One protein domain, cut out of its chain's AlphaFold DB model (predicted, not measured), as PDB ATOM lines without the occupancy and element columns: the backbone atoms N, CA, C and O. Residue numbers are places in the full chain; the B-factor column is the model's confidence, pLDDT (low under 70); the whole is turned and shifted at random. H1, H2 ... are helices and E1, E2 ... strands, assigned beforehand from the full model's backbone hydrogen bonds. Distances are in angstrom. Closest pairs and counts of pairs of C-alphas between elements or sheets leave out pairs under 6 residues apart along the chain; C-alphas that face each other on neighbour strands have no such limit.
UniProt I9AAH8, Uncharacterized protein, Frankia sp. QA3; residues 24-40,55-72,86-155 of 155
ATOM      1  N   GLY A  24     -16.317 -11.368  46.411       95.31
ATOM      2  CA  GLY A  24     -15.698 -12.651  46.725       95.31
ATOM      3  C   GLY A  24     -16.439 -13.873  46.204       95.31
ATOM      4  O   GLY A  24     -17.377 -13.785  45.408       95.31
ATOM      5  N   LEU A  25     -15.977 -15.035  46.652       95.75
ATOM      6  CA  LEU A  25     -16.491 -16.350  46.294       95.75
ATOM      7  C   LEU A  25     -16.924 -17.077  47.558       95.75
ATOM      8  O   LEU A  25     -16.161 -17.146  48.517       95.75
ATOM      9  N   VAL A  26     -18.116 -17.660  47.531       95.75
ATOM     10  CA  VAL A  26     -18.546 -18.636  48.532       95.75
ATOM     11  C   VAL A  26     -18.224 -20.019  47.985       95.75
ATOM     12  O   VAL A  26     -18.739 -20.396  46.929       95.75
ATOM     13  N   LEU A  27     -17.365 -20.756  48.675       94.31
ATOM     14  CA  LEU A  27     -16.963 -22.106  48.297       94.31
ATOM     15  C   LEU A  27     -17.785 -23.114  49.089       94.31
ATOM     16  O   LEU A  27     -18.111 -22.865  50.243       94.31
ATOM     17  N   ALA A  28     -18.123 -24.238  48.473       91.62
ATOM     18  CA  ALA A  28     -18.680 -25.383  49.175       91.62
ATOM     19  C   ALA A  28     -18.017 -26.676  48.709       91.62
ATOM     20  O   ALA A  28     -17.778 -26.872  47.512       91.62
ATOM     21  N   GLY A  29     -17.741 -27.559  49.669       85.38
ATOM     22  CA  GLY A  29     -17.139 -28.871  49.435       85.38
ATOM     23  C   GLY A  29     -17.992 -29.845  48.605       85.38
ATOM     24  O   GLY A  29     -19.152 -29.559  48.281       85.38
ATOM     25  N   PRO A  30     -17.436 -31.010  48.211       70.19
ATOM     26  CA  PRO A  30     -18.201 -32.072  47.569       70.19
ATOM     27  C   PRO A  30     -19.309 -32.590  48.492       70.19
ATOM     28  O   PRO A  30     -19.205 -32.559  49.714       70.19
ATOM     29  N   VAL A  31     -20.381 -33.095  47.888       61.53
ATOM     30  CA  VAL A  31     -21.529 -33.623  48.627       61.53
ATOM     31  C   VAL A  31     -21.251 -35.088  48.992       61.53
ATOM     32  O   VAL A  31     -21.132 -35.929  48.104       61.53
ATOM     33  N   GLY A  32     -21.175 -35.361  50.297       59.47
ATOM     34  CA  GLY A  32     -21.101 -36.666  50.974       59.47
ATOM     35  C   GLY A  32     -21.787 -36.571  52.352       59.47
ATOM     36  O   GLY A  32     -22.440 -35.560  52.604       59.47
ATOM     37  N   GLU A  33     -21.682 -37.584  53.227       44.44
ATOM     38  CA  GLU A  33     -22.556 -37.668  54.421       44.44
ATOM     39  C   GLU A  33     -22.484 -36.464  55.372       44.44
ATOM     40  O   GLU A  33     -23.539 -35.981  55.759       44.44
ATOM     41  N   GLU A  34     -21.322 -35.891  55.685       52.12
ATOM     42  CA  GLU A  34     -21.261 -34.692  56.538       52.12
ATOM     43  C   GLU A  34     -20.003 -33.857  56.261       52.12
ATOM     44  O   GLU A  34     -18.978 -34.031  56.912       52.12
ATOM     45  N   CYS A  35     -20.065 -32.929  55.301       47.31
ATOM     46  CA  CYS A  35     -19.407 -31.621  55.432       47.31
ATOM     47  C   CYS A  35     -19.788 -30.696  54.270       47.31
ATOM     48  O   CYS A  35     -19.480 -30.974  53.114       47.31
ATOM     49  N   ILE A  36     -20.418 -29.563  54.582       63.94
ATOM     50  CA  ILE A  36     -20.432 -28.394  53.701       63.94
ATOM     51  C   ILE A  36     -19.475 -27.408  54.359       63.94
ATOM     52  O   ILE A  36     -19.898 -26.571  55.153       63.94
ATOM     53  N   GLU A  37     -18.179 -27.551  54.105       67.75
ATOM     54  CA  GLU A  37     -17.246 -26.486  54.463       67.75
ATOM     55  C   GLU A  37     -17.586 -25.285  53.586       67.75
ATOM     56  O   GLU A  37     -17.569 -25.391  52.357       67.75
ATOM     57  N   VAL A  38     -18.022 -24.199  54.225       81.75
ATOM     58  CA  VAL A  38     -18.354 -22.945  53.559       81.75
ATOM     59  C   VAL A  38     -17.267 -21.941  53.881       81.75
ATOM     60  O   VAL A  38     -17.238 -21.400  54.984       81.75
ATOM     61  N   ASP A  39     -16.436 -21.659  52.887       90.31
ATOM     62  CA  ASP A  39     -15.420 -20.617  52.967       90.31
ATOM     63  C   ASP A  39     -15.809 -19.410  52.123       90.31
ATOM     64  O   ASP A  39     -16.447 -19.532  51.073       90.31
ATOM     65  N   PHE A  40     -15.384 -18.231  52.572       94.06
ATOM     66  CA  PHE A  40     -15.447 -17.013  51.777       94.06
ATOM     67  C   PHE A  40     -14.042 -16.588  51.361       94.06
ATOM     68  O   PHE A  40     -13.199 -16.288  52.206       94.06
ATOM     69  N   VAL A  55     -10.858 -21.375  40.925       92.56
ATOM     70  CA  VAL A  55     -11.113 -22.047  42.214       92.56
ATOM     71  C   VAL A  55     -11.965 -23.304  42.047       92.56
ATOM     72  O   VAL A  55     -11.763 -24.287  42.756       92.56
ATOM     73  N   ALA A  56     -12.877 -23.332  41.075       91.75
ATOM     74  CA  ALA A  56     -13.663 -24.527  40.784       91.75
ATOM     75  C   ALA A  56     -12.797 -25.733  40.374       91.75
ATOM     76  O   ALA A  56     -13.276 -26.859  40.450       91.75
ATOM     77  N   THR A  57     -11.536 -25.544  39.967       90.06
ATOM     78  CA  THR A  57     -10.633 -26.667  39.668       90.06
ATOM     79  C   THR A  57      -9.964 -27.261  40.911       90.06
ATOM     80  O   THR A  57      -9.165 -28.189  40.776       90.06
ATOM     81  N   TRP A  58     -10.211 -26.725  42.109       90.38
ATOM     82  CA  TRP A  58      -9.590 -27.220  43.334       90.38
ATOM     83  C   TRP A  58     -10.199 -28.570  43.755       90.38
ATOM     84  O   TRP A  58     -11.420 -28.720  43.724       90.38
ATOM     85  N   PRO A  59      -9.389 -29.557  44.199       83.44
ATOM     86  CA  PRO A  59      -9.863 -30.929  44.435       83.44
ATOM     87  C   PRO A  59     -10.999 -31.088  45.456       83.44
ATOM     88  O   PRO A  59     -11.729 -32.072  45.411       83.44
ATOM     89  N   HIS A  60     -11.136 -30.145  46.387       84.69
ATOM     90  CA  HIS A  60     -12.119 -30.169  47.472       84.69
ATOM     91  C   HIS A  60     -13.286 -29.205  47.234       84.69
ATOM     92  O   HIS A  60     -14.106 -29.026  48.123       84.69
ATOM     93  N   VAL A  61     -13.391 -28.585  46.055       89.88
ATOM     94  CA  VAL A  61     -14.461 -27.630  45.743       89.88
ATOM     95  C   VAL A  61     -15.540 -28.320  44.908       89.88
ATOM     96  O   VAL A  61     -15.320 -28.734  43.774       89.88
ATOM     97  N   GLY A  62     -16.738 -28.450  45.479       90.44
ATOM     98  CA  GLY A  62     -17.921 -28.996  44.813       90.44
ATOM     99  C   GLY A  62     -18.767 -27.924  44.125       90.44
ATOM    100  O   GLY A  62     -19.301 -28.161  43.036       90.44
ATOM    101  N   SER A  63     -18.878 -26.743  44.727       94.00
ATOM    102  CA  SER A  63     -19.500 -25.581  44.097       94.00
ATOM    103  C   SER A  63     -18.842 -24.266  44.508       94.00
ATOM    104  O   SER A  63     -18.251 -24.136  45.577       94.00
ATOM    105  N   VAL A  64     -18.950 -23.280  43.621       95.50
ATOM    106  CA  VAL A  64     -18.463 -21.915  43.798       95.50
ATOM    107  C   VAL A  64     -19.602 -20.962  43.480       95.50
ATOM    108  O   VAL A  64     -20.177 -21.015  42.396       95.50
ATOM    109  N   THR A  65     -19.924 -20.068  44.405       96.12
ATOM    110  CA  THR A  65     -20.922 -19.019  44.184       96.12
ATOM    111  C   THR A  65     -20.248 -17.664  44.161       96.12
ATOM    112  O   THR A  65     -19.579 -17.276  45.115       96.12
ATOM    113  N   VAL A  66     -20.449 -16.917  43.083       94.62
ATOM    114  CA  VAL A  66     -19.925 -15.558  42.951       94.62
ATOM    115  C   VAL A  66     -20.764 -14.602  43.795       94.62
ATOM    116  O   VAL A  66     -21.987 -14.539  43.637       94.62
ATOM    117  N   HIS A  67     -20.095 -13.816  44.638       94.38
ATOM    118  CA  HIS A  67     -20.682 -12.763  45.455       94.38
ATOM    119  C   HIS A  67     -20.158 -11.384  45.020       94.38
ATOM    120  O   HIS A  67     -19.069 -10.980  45.426       94.38
ATOM    121  N   PRO A  68     -20.910 -10.641  44.190       91.56
ATOM    122  CA  PRO A  68     -20.628  -9.234  43.940       91.56
ATOM    123  C   PRO A  68     -21.208  -8.381  45.076       91.56
ATOM    124  O   PRO A  68     -22.416  -8.432  45.315       91.56
ATOM    125  N   ARG A  69     -20.398  -7.526  45.707       90.75
ATOM    126  CA  ARG A  69     -20.811  -6.665  46.835       90.75
ATOM    127  C   ARG A  69     -21.965  -5.723  46.499       90.75
ATOM    128  O   ARG A  69     -22.767  -5.357  47.347       90.75
ATOM    129  N   GLN A  70     -22.066  -5.324  45.230       89.12
ATOM    130  CA  GLN A  70     -23.114  -4.420  44.747       89.12
ATOM    131  C   GLN A  70     -24.477  -5.114  44.580       89.12
ATOM    132  O   GLN A  70     -25.459  -4.454  44.245       89.12
ATOM    133  N   GLN A  71     -24.545  -6.437  44.752       89.62
ATOM    134  CA  GLN A  71     -25.775  -7.211  44.620       89.62
ATOM    135  C   GLN A  71     -26.371  -7.543  45.992       89.62
ATOM    136  O   GLN A  71     -25.631  -7.835  46.931       89.62
ATOM    137  N   PRO A  72     -27.711  -7.589  46.118       90.25
ATOM    138  CA  PRO A  72     -28.348  -7.989  47.366       90.25
ATOM    139  C   PRO A  72     -27.867  -9.377  47.841       90.25
ATOM    140  O   PRO A  72     -27.887 -10.321  47.042       90.25
ATOM    141  N   LEU A  86     -27.634 -28.357  42.173       91.19
ATOM    142  CA  LEU A  86     -27.068 -28.816  40.904       91.19
ATOM    143  C   LEU A  86     -25.889 -29.765  41.132       91.19
ATOM    144  O   LEU A  86     -25.799 -30.800  40.476       91.19
ATOM    145  N   ARG A  87     -25.001 -29.463  42.087       91.12
ATOM    146  CA  ARG A  87     -23.884 -30.347  42.435       91.12
ATOM    147  C   ARG A  87     -24.377 -31.687  42.990       91.12
ATOM    148  O   ARG A  87     -23.858 -32.724  42.572       91.12
ATOM    149  N   ILE A  88     -25.380 -31.692  43.870       88.25
ATOM    150  CA  ILE A  88     -26.015 -32.918  44.386       88.25
ATOM    151  C   ILE A  88     -26.545 -33.760  43.217       88.25
ATOM    152  O   ILE A  88     -26.179 -34.926  43.073       88.25
ATOM    153  N   GLU A  89     -27.341 -33.154  42.335       88.25
ATOM    154  CA  GLU A  89     -27.942 -33.841  41.189       88.25
ATOM    155  C   GLU A  89     -26.902 -34.414  40.228       88.25
ATOM    156  O   GLU A  89     -27.050 -35.542  39.762       88.25
ATOM    157  N   ARG A  90     -25.844 -33.653  39.930       88.94
ATOM    158  CA  ARG A  90     -24.737 -34.105  39.082       88.94
ATOM    159  C   ARG A  90     -24.031 -35.320  39.687       88.94
ATOM    160  O   ARG A  90     -23.800 -36.303  38.984       88.94
ATOM    161  N   SER A  91     -23.766 -35.282  40.993       87.69
ATOM    162  CA  SER A  91     -23.124 -36.383  41.728       87.69
ATOM    163  C   SER A  91     -23.967 -37.656  41.685       87.69
ATOM    164  O   SER A  91     -23.443 -38.729  41.396       87.69
ATOM    165  N   ALA A  92     -25.284 -37.530  41.883       87.31
ATOM    166  CA  ALA A  92     -26.222 -38.652  41.875       87.31
ATOM    167  C   ALA A  92     -26.256 -39.417  40.536       87.31
ATOM    168  O   ALA A  92     -26.605 -40.594  40.505       87.31
ATOM    169  N   VAL A  93     -25.863 -38.772  39.431       87.62
ATOM    170  CA  VAL A  93     -25.792 -39.376  38.086       87.62
ATOM    171  C   VAL A  93     -24.354 -39.622  37.607       87.62
ATOM    172  O   VAL A  93     -24.096 -39.713  36.399       87.62
ATOM    173  N   GLY A  94     -23.397 -39.672  38.540       88.62
ATOM    174  CA  GLY A  94     -21.983 -39.932  38.257       88.62
ATOM    175  C   GLY A  94     -21.289 -38.841  37.436       88.62
ATOM    176  O   GLY A  94     -20.266 -39.103  36.807       88.62
ATOM    177  N   TRP A  95     -21.846 -37.627  37.383       89.81
ATOM    178  CA  TRP A  95     -21.194 -36.478  36.760       89.81
ATOM    179  C   TRP A  95     -20.444 -35.668  37.817       89.81
ATOM    180  O   TRP A  95     -20.979 -34.740  38.416       89.81
ATOM    181  N   ASP A  96     -19.179 -36.011  38.039       84.94
ATOM    182  CA  ASP A  96     -18.361 -35.362  39.063       84.94
ATOM    183  C   ASP A  96     -17.716 -34.066  38.547       84.94
ATOM    184  O   ASP A  96     -16.530 -34.006  38.238       84.94
ATOM    185  N   SER A  97     -18.538 -33.033  38.349       88.25
ATOM    186  CA  SER A  97     -18.094 -31.727  37.852       88.25
ATOM    187  C   SER A  97     -18.519 -30.597  38.787       88.25
ATOM    188  O   SER A  97     -19.715 -30.503  39.100       88.25
ATOM    189  N   PRO A  98     -17.600 -29.677  39.139       91.56
ATOM    190  CA  PRO A  98     -17.899 -28.534  39.992       91.56
ATOM    191  C   PRO A  98     -18.934 -27.617  39.335       91.56
ATOM    192  O   PRO A  98     -19.041 -27.549  38.102       91.56
ATOM    193  N   VAL A  99     -19.710 -26.926  40.164       93.81
ATOM    194  CA  VAL A  99     -20.751 -25.988  39.726       93.81
ATOM    195  C   VAL A  99     -20.339 -24.565  40.084       93.81
ATOM    196  O   VAL A  99     -20.069 -24.286  41.246       93.81
ATOM    197  N   VAL A 100     -20.336 -23.658  39.107       94.50
ATOM    198  CA  VAL A 100     -20.112 -22.224  39.340       94.50
ATOM    199  C   VAL A 100     -21.423 -21.481  39.122       94.50
ATOM    200  O   VAL A 100     -21.971 -21.554  38.024       94.50
ATOM    201  N   THR A 101     -21.930 -20.761  40.125       94.81
ATOM    202  CA  THR A 101     -23.190 -20.003  40.025       94.81
ATOM    203  C   THR A 101     -23.056 -18.530  40.387       94.81
ATOM    204  O   THR A 101     -22.170 -18.112  41.131       94.81
ATOM    205  N   LEU A 102     -23.978 -17.722  39.863       92.75
ATOM    206  CA  LEU A 102     -24.131 -16.313  40.210       92.75
ATOM    207  C   LEU A 102     -25.598 -15.872  40.132       92.75
ATOM    208  O   LEU A 102     -26.336 -16.244  39.219       92.75
ATOM    209  N   GLY A 103     -26.028 -15.062  41.103       89.50
ATOM    210  CA  GLY A 103     -27.429 -14.634  41.257       89.50
ATOM    211  C   GLY A 103     -27.843 -13.428  40.410       89.50
ATOM    212  O   GLY A 103     -28.985 -12.968  40.499       89.50
ATOM    213  N   ALA A 104     -26.918 -12.897  39.616       80.56
ATOM    214  CA  ALA A 104     -27.129 -11.778  38.712       80.56
ATOM    215  C   ALA A 104     -26.359 -12.029  37.414       80.56
ATOM    216  O   ALA A 104     -25.329 -12.698  37.427       80.56
ATOM    217  N   ALA A 105     -26.835 -11.480  36.296       69.69
ATOM    218  CA  ALA A 105     -26.019 -11.427  35.090       69.69
ATOM    219  C   ALA A 105     -24.873 -10.435  35.337       69.69
ATOM    220  O   ALA A 105     -25.100  -9.226  35.398       69.69
ATOM    221  N   LEU A 106     -23.646 -10.931  35.494       66.62
ATOM    222  CA  LEU A 106     -22.475 -10.092  35.250       66.62
ATOM    223  C   LEU A 106     -22.418  -9.809  33.742       66.62
ATOM    224  O   LEU A 106     -22.895 -10.622  32.945       66.62
ATOM    225  N   ARG A 107     -21.902  -8.641  33.334       59.25
ATOM    226  CA  ARG A 107     -21.874  -8.287  31.906       59.25
ATOM    227  C   ARG A 107     -21.141  -9.385  31.116       59.25
ATOM    228  O   ARG A 107     -20.177  -9.942  31.638       59.25
ATOM    229  N   PRO A 108     -21.539  -9.680  29.866       48.44
ATOM    230  CA  PRO A 108     -20.882 -10.700  29.042       48.44
ATOM    231  C   PRO A 108     -19.364 -10.500  28.909       48.44
ATOM    232  O   PRO A 108     -18.624 -11.476  28.835       48.44
ATOM    233  N   GLU A 109     -18.879  -9.252  28.951       52.06
ATOM    234  CA  GLU A 109     -17.440  -8.947  28.980       52.06
ATOM    235  C   GLU A 109     -16.771  -9.379  30.299       52.06
ATOM    236  O   GLU A 109     -15.649  -9.882  30.295       52.06
ATOM    237  N   SER A 110     -17.474  -9.237  31.429       55.00
ATOM    238  CA  SER A 110     -17.062  -9.724  32.755       55.00
ATOM    239  C   SER A 110     -17.083 -11.247  32.843       55.00
ATOM    240  O   SER A 110     -16.422 -11.820  33.709       55.00
ATOM    241  N   ALA A 111     -17.837 -11.898  31.948       53.22
ATOM    242  CA  ALA A 111     -17.802 -13.340  31.798       53.22
ATOM    243  C   ALA A 111     -16.529 -13.847  31.098       53.22
ATOM    244  O   ALA A 111     -16.348 -15.054  30.991       53.22
ATOM    245  N   GLY A 112     -15.654 -12.932  30.657       49.16
ATOM    246  CA  GLY A 112     -14.210 -13.122  30.568       49.16
ATOM    247  C   GLY A 112     -13.754 -14.498  30.094       49.16
ATOM    248  O   GLY A 112     -13.119 -15.222  30.853       49.16
ATOM    249  N   GLY A 113     -14.035 -14.861  28.844       54.88
ATOM    250  CA  GLY A 113     -13.353 -16.002  28.245       54.88
ATOM    251  C   GLY A 113     -13.988 -16.521  26.969       54.88
ATOM    252  O   GLY A 113     -15.146 -16.942  26.949       54.88
ATOM    253  N   GLN A 114     -13.186 -16.602  25.908       59.00
ATOM    254  CA  GLN A 114     -13.464 -17.572  24.857       59.00
ATOM    255  C   GLN A 114     -13.617 -18.958  25.511       59.00
ATOM    256  O   GLN A 114     -12.740 -19.399  26.247       59.00
ATOM    257  N   GLY A 115     -14.747 -19.627  25.279       74.31
ATOM    258  CA  GLY A 115     -14.973 -21.006  25.738       74.31
ATOM    259  C   GLY A 115     -15.823 -21.187  27.002       74.31
ATOM    260  O   GLY A 115     -16.161 -22.334  27.301       74.31
ATOM    261  N   LEU A 116     -16.236 -20.113  27.688       83.62
ATOM    262  CA  LEU A 116     -17.253 -20.196  28.745       83.62
ATOM    263  C   LEU A 116     -18.673 -20.127  28.162       83.62
ATOM    264  O   LEU A 116     -18.919 -19.549  27.096       83.62
ATOM    265  N   ARG A 117     -19.617 -20.776  28.837       86.69
ATOM    266  CA  ARG A 117     -21.043 -20.806  28.505       86.69
ATOM    267  C   ARG A 117     -21.847 -20.521  29.759       86.69
ATOM    268  O   ARG A 117     -21.537 -21.048  30.823       86.69
ATOM    269  N   MET A 118     -22.873 -19.691  29.612       86.50
ATOM    270  CA  MET A 118     -23.799 -19.370  30.690       86.50
ATOM    271  C   MET A 118     -25.114 -20.108  30.457       86.50
ATOM    272  O   MET A 118     -25.712 -19.994  29.387       86.50
ATOM    273  N   VAL A 119     -25.550 -20.867  31.456       88.88
ATOM    274  CA  VAL A 119     -26.840 -21.561  31.474       88.88
ATOM    275  C   VAL A 119     -27.754 -20.830  32.445       88.88
ATOM    276  O   VAL A 119     -27.387 -20.613  33.599       88.88
ATOM    277  N   ALA A 120     -28.921 -20.408  31.963       89.31
ATOM    278  CA  ALA A 120     -29.904 -19.720  32.787       89.31
ATOM    279  C   ALA A 120     -30.687 -20.720  33.646       89.31
ATOM    280  O   ALA A 120     -31.142 -21.751  33.153       89.31
ATOM    281  N   HIS A 121     -30.892 -20.358  34.910       89.88
ATOM    282  CA  HIS A 121     -31.775 -21.036  35.854       89.88
ATOM    283  C   HIS A 121     -32.794 -20.022  36.372       89.88
ATOM    284  O   HIS A 121     -32.419 -18.968  36.887       89.88
ATOM    285  N   HIS A 122     -34.084 -20.311  36.215       91.50
ATOM    286  CA  HIS A 122     -35.158 -19.409  36.634       91.50
ATOM    287  C   HIS A 122     -35.706 -19.839  37.985       91.50
ATOM    288  O   HIS A 122     -36.101 -20.988  38.137       91.50
ATOM    289  N   ALA A 123     -35.742 -18.927  38.947       92.00
ATOM    290  CA  ALA A 123     -36.247 -19.193  40.282       92.00
ATOM    291  C   ALA A 123     -37.301 -18.168  40.690       92.00
ATOM    292  O   ALA A 123     -37.203 -16.985  40.360       92.00
ATOM    293  N   ARG A 124     -38.282 -18.619  41.457       94.00
ATOM    294  CA  ARG A 124     -39.236 -17.809  42.191       94.00
ATOM    295  C   ARG A 124     -38.920 -17.916  43.669       94.00
ATOM    296  O   ARG A 124     -38.819 -19.015  44.202       94.00
ATOM    297  N   LEU A 125     -38.746 -16.764  44.300       92.69
ATOM    298  CA  LEU A 125     -38.514 -16.640  45.728       92.69
ATOM    299  C   LEU A 125     -39.778 -16.081  46.374       92.69
ATOM    300  O   LEU A 125     -40.253 -15.021  45.963       92.69
ATOM    301  N   HIS A 126     -40.319 -16.789  47.356       92.62
ATOM    302  CA  HIS A 126     -41.380 -16.274  48.207       92.62
ATOM    303  C   HIS A 126     -40.754 -15.634  49.443       92.62
ATOM    304  O   HIS A 126     -40.223 -16.324  50.311       92.62
ATOM    305  N   ASP A 127     -40.765 -14.309  49.513       84.94
ATOM    306  CA  ASP A 127     -40.402 -13.582  50.728       84.94
ATOM    307  C   ASP A 127     -41.646 -12.914  51.318       84.94
ATOM    308  O   ASP A 127     -42.711 -12.954  50.712       84.94
ATOM    309  N   GLY A 128     -41.553 -12.353  52.529       73.38
ATOM    310  CA  GLY A 128     -42.695 -11.878  53.332       73.38
ATOM    311  C   GLY A 128     -43.663 -10.871  52.677       73.38
ATOM    312  O   GLY A 128     -44.584 -10.422  53.356       73.38
ATOM    313  N   GLY A 129     -43.480 -10.504  51.402       79.62
ATOM    314  CA  GLY A 129     -44.412  -9.726  50.579       79.62
ATOM    315  C   GLY A 129     -44.979 -10.441  49.336       79.62
ATOM    316  O   GLY A 129     -45.826  -9.858  48.660       79.62
ATOM    317  N   GLY A 130     -44.549 -11.666  49.013       89.88
ATOM    318  CA  GLY A 130     -45.046 -12.462  47.887       89.88
ATOM    319  C   GLY A 130     -43.946 -13.076  47.015       89.88
ATOM    320  O   GLY A 130     -42.777 -13.149  47.383       89.88
ATOM    321  N   TRP A 131     -44.342 -13.568  45.839       93.88
ATOM    322  CA  TRP A 131     -43.435 -14.233  44.899       93.88
ATOM    323  C   TRP A 131     -42.699 -13.232  44.007       93.88
ATOM    324  O   TRP A 131     -43.323 -12.456  43.281       93.88
ATOM    325  N   SER A 132     -41.373 -13.327  43.967       91.94
ATOM    326  CA  SER A 132     -40.505 -12.560  43.071       91.94
ATOM    327  C   SER A 132     -39.700 -13.482  42.150       91.94
ATOM    328  O   SER A 132     -39.317 -14.584  42.531       91.94
ATOM    329  N   ARG A 133     -39.485 -13.070  40.891       92.31
ATOM    330  CA  ARG A 133     -38.760 -13.862  39.878       92.31
ATOM    331  C   ARG A 133     -37.296 -13.452  39.769       92.31
ATOM    332  O   ARG A 133     -36.953 -12.270  39.713       92.31
ATOM    333  N   HIS A 134     -36.438 -14.451  39.636       90.88
ATOM    334  CA  HIS A 134     -34.993 -14.333  39.570       90.88
ATOM    335  C   HIS A 134     -34.463 -15.176  38.414       90.88
ATOM    336  O   HIS A 134     -34.883 -16.308  38.203       90.88
ATOM    337  N   THR A 135     -33.508 -14.626  37.668       90.44
ATOM    338  CA  THR A 135     -32.673 -15.418  36.763       90.44
ATOM    339  C   THR A 135     -31.290 -15.502  37.370       90.44
ATOM    340  O   THR A 135     -30.690 -14.476  37.701       90.44
ATOM    341  N   LEU A 136     -30.826 -16.729  37.536       91.44
ATOM    342  CA  LEU A 136     -29.491 -17.075  37.973       91.44
ATOM    343  C   LEU A 136     -28.743 -17.687  36.806       91.44
ATOM    344  O   LEU A 136     -29.339 -18.141  35.827       91.44
ATOM    345  N   TRP A 137     -27.432 -17.713  36.935       91.69
ATOM    346  CA  TRP A 137     -26.574 -18.255  35.909       91.69
ATOM    347  C   TRP A 137     -25.675 -19.314  36.498       91.69
ATOM    348  O   TRP A 137     -25.142 -19.160  37.594       91.69
ATOM    349  N   GLU A 138     -25.505 -20.373  35.733       92.75
ATOM    350  CA  GLU A 138     -24.457 -21.352  35.912       92.75
ATOM    351  C   GLU A 138     -23.410 -21.134  34.826       92.75
ATOM    352  O   GLU A 138     -23.744 -20.962  33.651       92.75
ATOM    353  N   VAL A 139     -22.142 -21.127  35.218       91.62
ATOM    354  CA  VAL A 139     -21.018 -20.947  34.304       91.62
ATOM    355  C   VAL A 139     -20.348 -22.286  34.070       91.62
ATOM    356  O   VAL A 139     -19.988 -22.996  35.005       91.62
ATOM    357  N   MET A 140     -20.189 -22.628  32.796       89.88
ATOM    358  CA  MET A 140     -19.610 -23.886  32.349       89.88
ATOM    359  C   MET A 140     -18.479 -23.640  31.360       89.88
ATOM    360  O   MET A 140     -18.585 -22.788  30.476       89.88
ATOM    361  N   GLY A 141     -17.430 -24.455  31.439       88.31
ATOM    362  CA  GLY A 141     -16.504 -24.623  30.320       88.31
ATOM    363  C   GLY A 141     -17.161 -25.390  29.166       88.31
ATOM    364  O   GLY A 141     -18.124 -26.131  29.367       88.31
ATOM    365  N   LEU A 142     -16.622 -25.274  27.948       87.38
ATOM    366  CA  LEU A 142     -17.202 -25.898  26.748       87.38
ATOM    367  C   LEU A 142     -17.485 -27.404  26.904       87.38
ATOM    368  O   LEU A 142     -18.564 -27.862  26.540       87.38
ATOM    369  N   ARG A 143     -16.548 -28.172  27.477       87.94
ATOM    370  CA  ARG A 143     -16.729 -29.618  27.697       87.94
ATOM    371  C   ARG A 143     -17.898 -29.908  28.641       87.94
ATOM    372  O   ARG A 143     -18.711 -30.775  28.342       87.94
ATOM    373  N   GLN A 144     -17.996 -29.165  29.746       89.69
ATOM    374  CA  GLN A 144     -19.106 -29.286  30.696       89.69
ATOM    375  C   GLN A 144     -20.435 -28.931  30.028       89.69
ATOM    376  O   GLN A 144     -21.415 -29.642  30.210       89.69
ATOM    377  N   TYR A 145     -20.447 -27.877  29.211       89.62
ATOM    378  CA  TYR A 145     -21.636 -27.441  28.489       89.62
ATOM    379  C   TYR A 145     -22.128 -28.480  27.474       89.62
ATOM    380  O   TYR A 145     -23.324 -28.743  27.408       89.62
ATOM    381  N   VAL A 146     -21.227 -29.117  26.720       90.81
ATOM    382  CA  VAL A 146     -21.595 -30.212  25.804       90.81
ATOM    383  C   VAL A 146     -22.166 -31.400  26.582       90.81
ATOM    384  O   VAL A 146     -23.248 -31.872  26.259       90.81
ATOM    385  N   THR A 147     -21.513 -31.825  27.670       90.75
ATOM    386  CA  THR A 147     -22.049 -32.895  28.534       90.75
ATOM    387  C   THR A 147     -23.412 -32.536  29.126       90.75
ATOM    388  O   THR A 147     -24.277 -33.399  29.263       90.75
ATOM    389  N   TRP A 148     -23.626 -31.265  29.470       90.06
ATOM    390  CA  TRP A 148     -24.923 -30.782  29.921       90.06
ATOM    391  C   TRP A 148     -25.982 -30.873  28.817       90.06
ATOM    392  O   TRP A 148     -27.084 -31.333  29.097       90.06
ATOM    393  N   LEU A 149     -25.660 -30.499  27.571       89.25
ATOM    394  CA  LEU A 149     -26.576 -30.623  26.430       89.25
ATOM    395  C   LEU A 149     -27.028 -32.070  26.198       89.25
ATOM    396  O   LEU A 149     -28.198 -32.279  25.895       89.25
ATOM    397  N   ASP A 150     -26.136 -33.043  26.383       86.94
ATOM    398  CA  ASP A 150     -26.454 -34.467  26.209       86.94
ATOM    399  C   ASP A 150     -27.344 -35.020  27.333       86.94
ATOM    400  O   ASP A 150     -28.069 -35.995  27.147       86.94
ATOM    401  N   ARG A 151     -27.266 -34.418  28.525       82.38
ATOM    402  CA  ARG A 151     -27.939 -34.900  29.741       82.38
ATOM    403  C   ARG A 151     -29.165 -34.077  30.136       82.38
ATOM    404  O   ARG A 151     -29.868 -34.462  31.072       82.38
ATOM    405  N   ARG A 152     -29.394 -32.916  29.514       77.31
ATOM    406  CA  ARG A 152     -30.530 -32.055  29.858       77.31
ATOM    407  C   ARG A 152     -31.845 -32.730  29.446       77.31
ATOM    408  O   ARG A 152     -31.883 -33.383  28.404       77.31
ATOM    409  N   PRO A 153     -32.928 -32.552  30.217       66.25
ATOM    410  CA  PRO A 153     -34.262 -32.924  29.775       66.25
ATOM    411  C   PRO A 153     -34.566 -32.285  28.417       66.25
ATOM    412  O   PRO A 153     -34.201 -31.129  28.178       66.25
ATOM    413  N   ALA A 154     -35.223 -33.036  27.531       57.19
ATOM    414  CA  ALA A 154     -35.788 -32.453  26.322       57.19
ATOM    415  C   ALA A 154     -36.795 -31.370  26.738       57.19
ATOM    416  O   ALA A 154     -37.652 -31.617  27.585       57.19
ATOM    417  N   SER A 155     -36.604 -30.166  26.200       50.91
ATOM    418  CA  SER A 155     -37.508 -29.026  26.385       50.91
ATOM    419  C   SER A 155     -38.768 -29.197  25.550       50.91
ATOM    420  O   SER A 155     -38.634 -29.724  24.422       50.91
TER     421      SER A 155
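AT A GLANCE: This is residues 24 to 40, 55 to 72 and 86 to 155 of the 155 residues of an uncharacterized protein of Frankia sp. QA3 (UniProt I9AAH8). A single, strongly twisted sheet of six strands makes a wall, with two small helices on one face, H2 over the long strands E5 and E6 and H1 beside the short strand E4, and no named helix on the opposite face. Its short strands E2, E1, E3 and E4 run side by side, and the long hairpin of E5 and E6 sweeps past them to a far turn at Gly 128 and Gly 129. The printed part has 105 residues, with named elements in the order E1 E2 E3 H1 E4 E5 E6 H2; the sheet is mixed, in the order E2 E1 E3 E4 E6 E5, and the class is mixed, helices and strands. The whole is compact, with a radius of gyration of the C-alphas of 14.7 A and spans of 39 by 34 by 29 A.

HOW THE PARTS SIT: In the sheet, E3, residues 63 to 67, and E4, residues 99 to 102, are parallel at 16 degrees, with N 64 and O 99 2.8 A apart. E1, residues 24 to 28, is antiparallel to E3 at 156 degrees, with N 26 and O 65 2.9 A apart. E2, residues 38 to 40, is an edge strand and forms a hairpin with E1, with N 27 and O 39 2.8 A apart. E6, residues 130 to 141, is antiparallel to E4 at 133 degrees, with N 139 and O 100 2.8 A apart. E5, residues 116 to 127, is the other edge strand and forms a hairpin with E6, with N 121 and O 136 2.9 A apart. H2, residues 142 to 151, is on the sheet at a height of 9.8 A, over E6 and E5, and runs along the strands, at 14 degrees to E5 on the local plane; its closest C-alpha pair with E5 is Leu 116 and Leu 142, 6.0 A. H1, residues 86 to 92, is on the same face at a height of 8.3 A, only just over none of the strands, with 2 of its 7 C-alphas falling on E4; its closest C-alpha pair with E4 is Arg 87 and Val 99, 6.0 A. H1 and H2 are apart. In both helices every O i to N i+4 pair is within hydrogen-bond range.

IN THESE COORDINATES: E1 begins at C-alpha 24 (-15.698, -12.651, 46.725) and is 13.3 A long; E2 is 6.8 A, E3 12.9 A, H1 9.9 A and E4 10.3 A. E5 is 32.6 A and E6 35.7 A, beginning at C-alpha 130 (-45.046, -12.462, 47.887). H2 is 14.3 A and ends at C-alpha 151 (-27.939, -34.900, 29.741).

THE WHOLE: The two C-alphas farthest apart, of Gln 114 and Gly 128, are 41.2 A apart. Residues 41 to 54 and 73 to 85 are not printed; the C-alpha gaps are 11.6 A and 21.8 A. The link E4 to E5, residues 103 to 115, is long. Mean pLDDT of the printed part is 83.1, and residues 31 to 37, 105 to 114 and 153 to 155 are under 70.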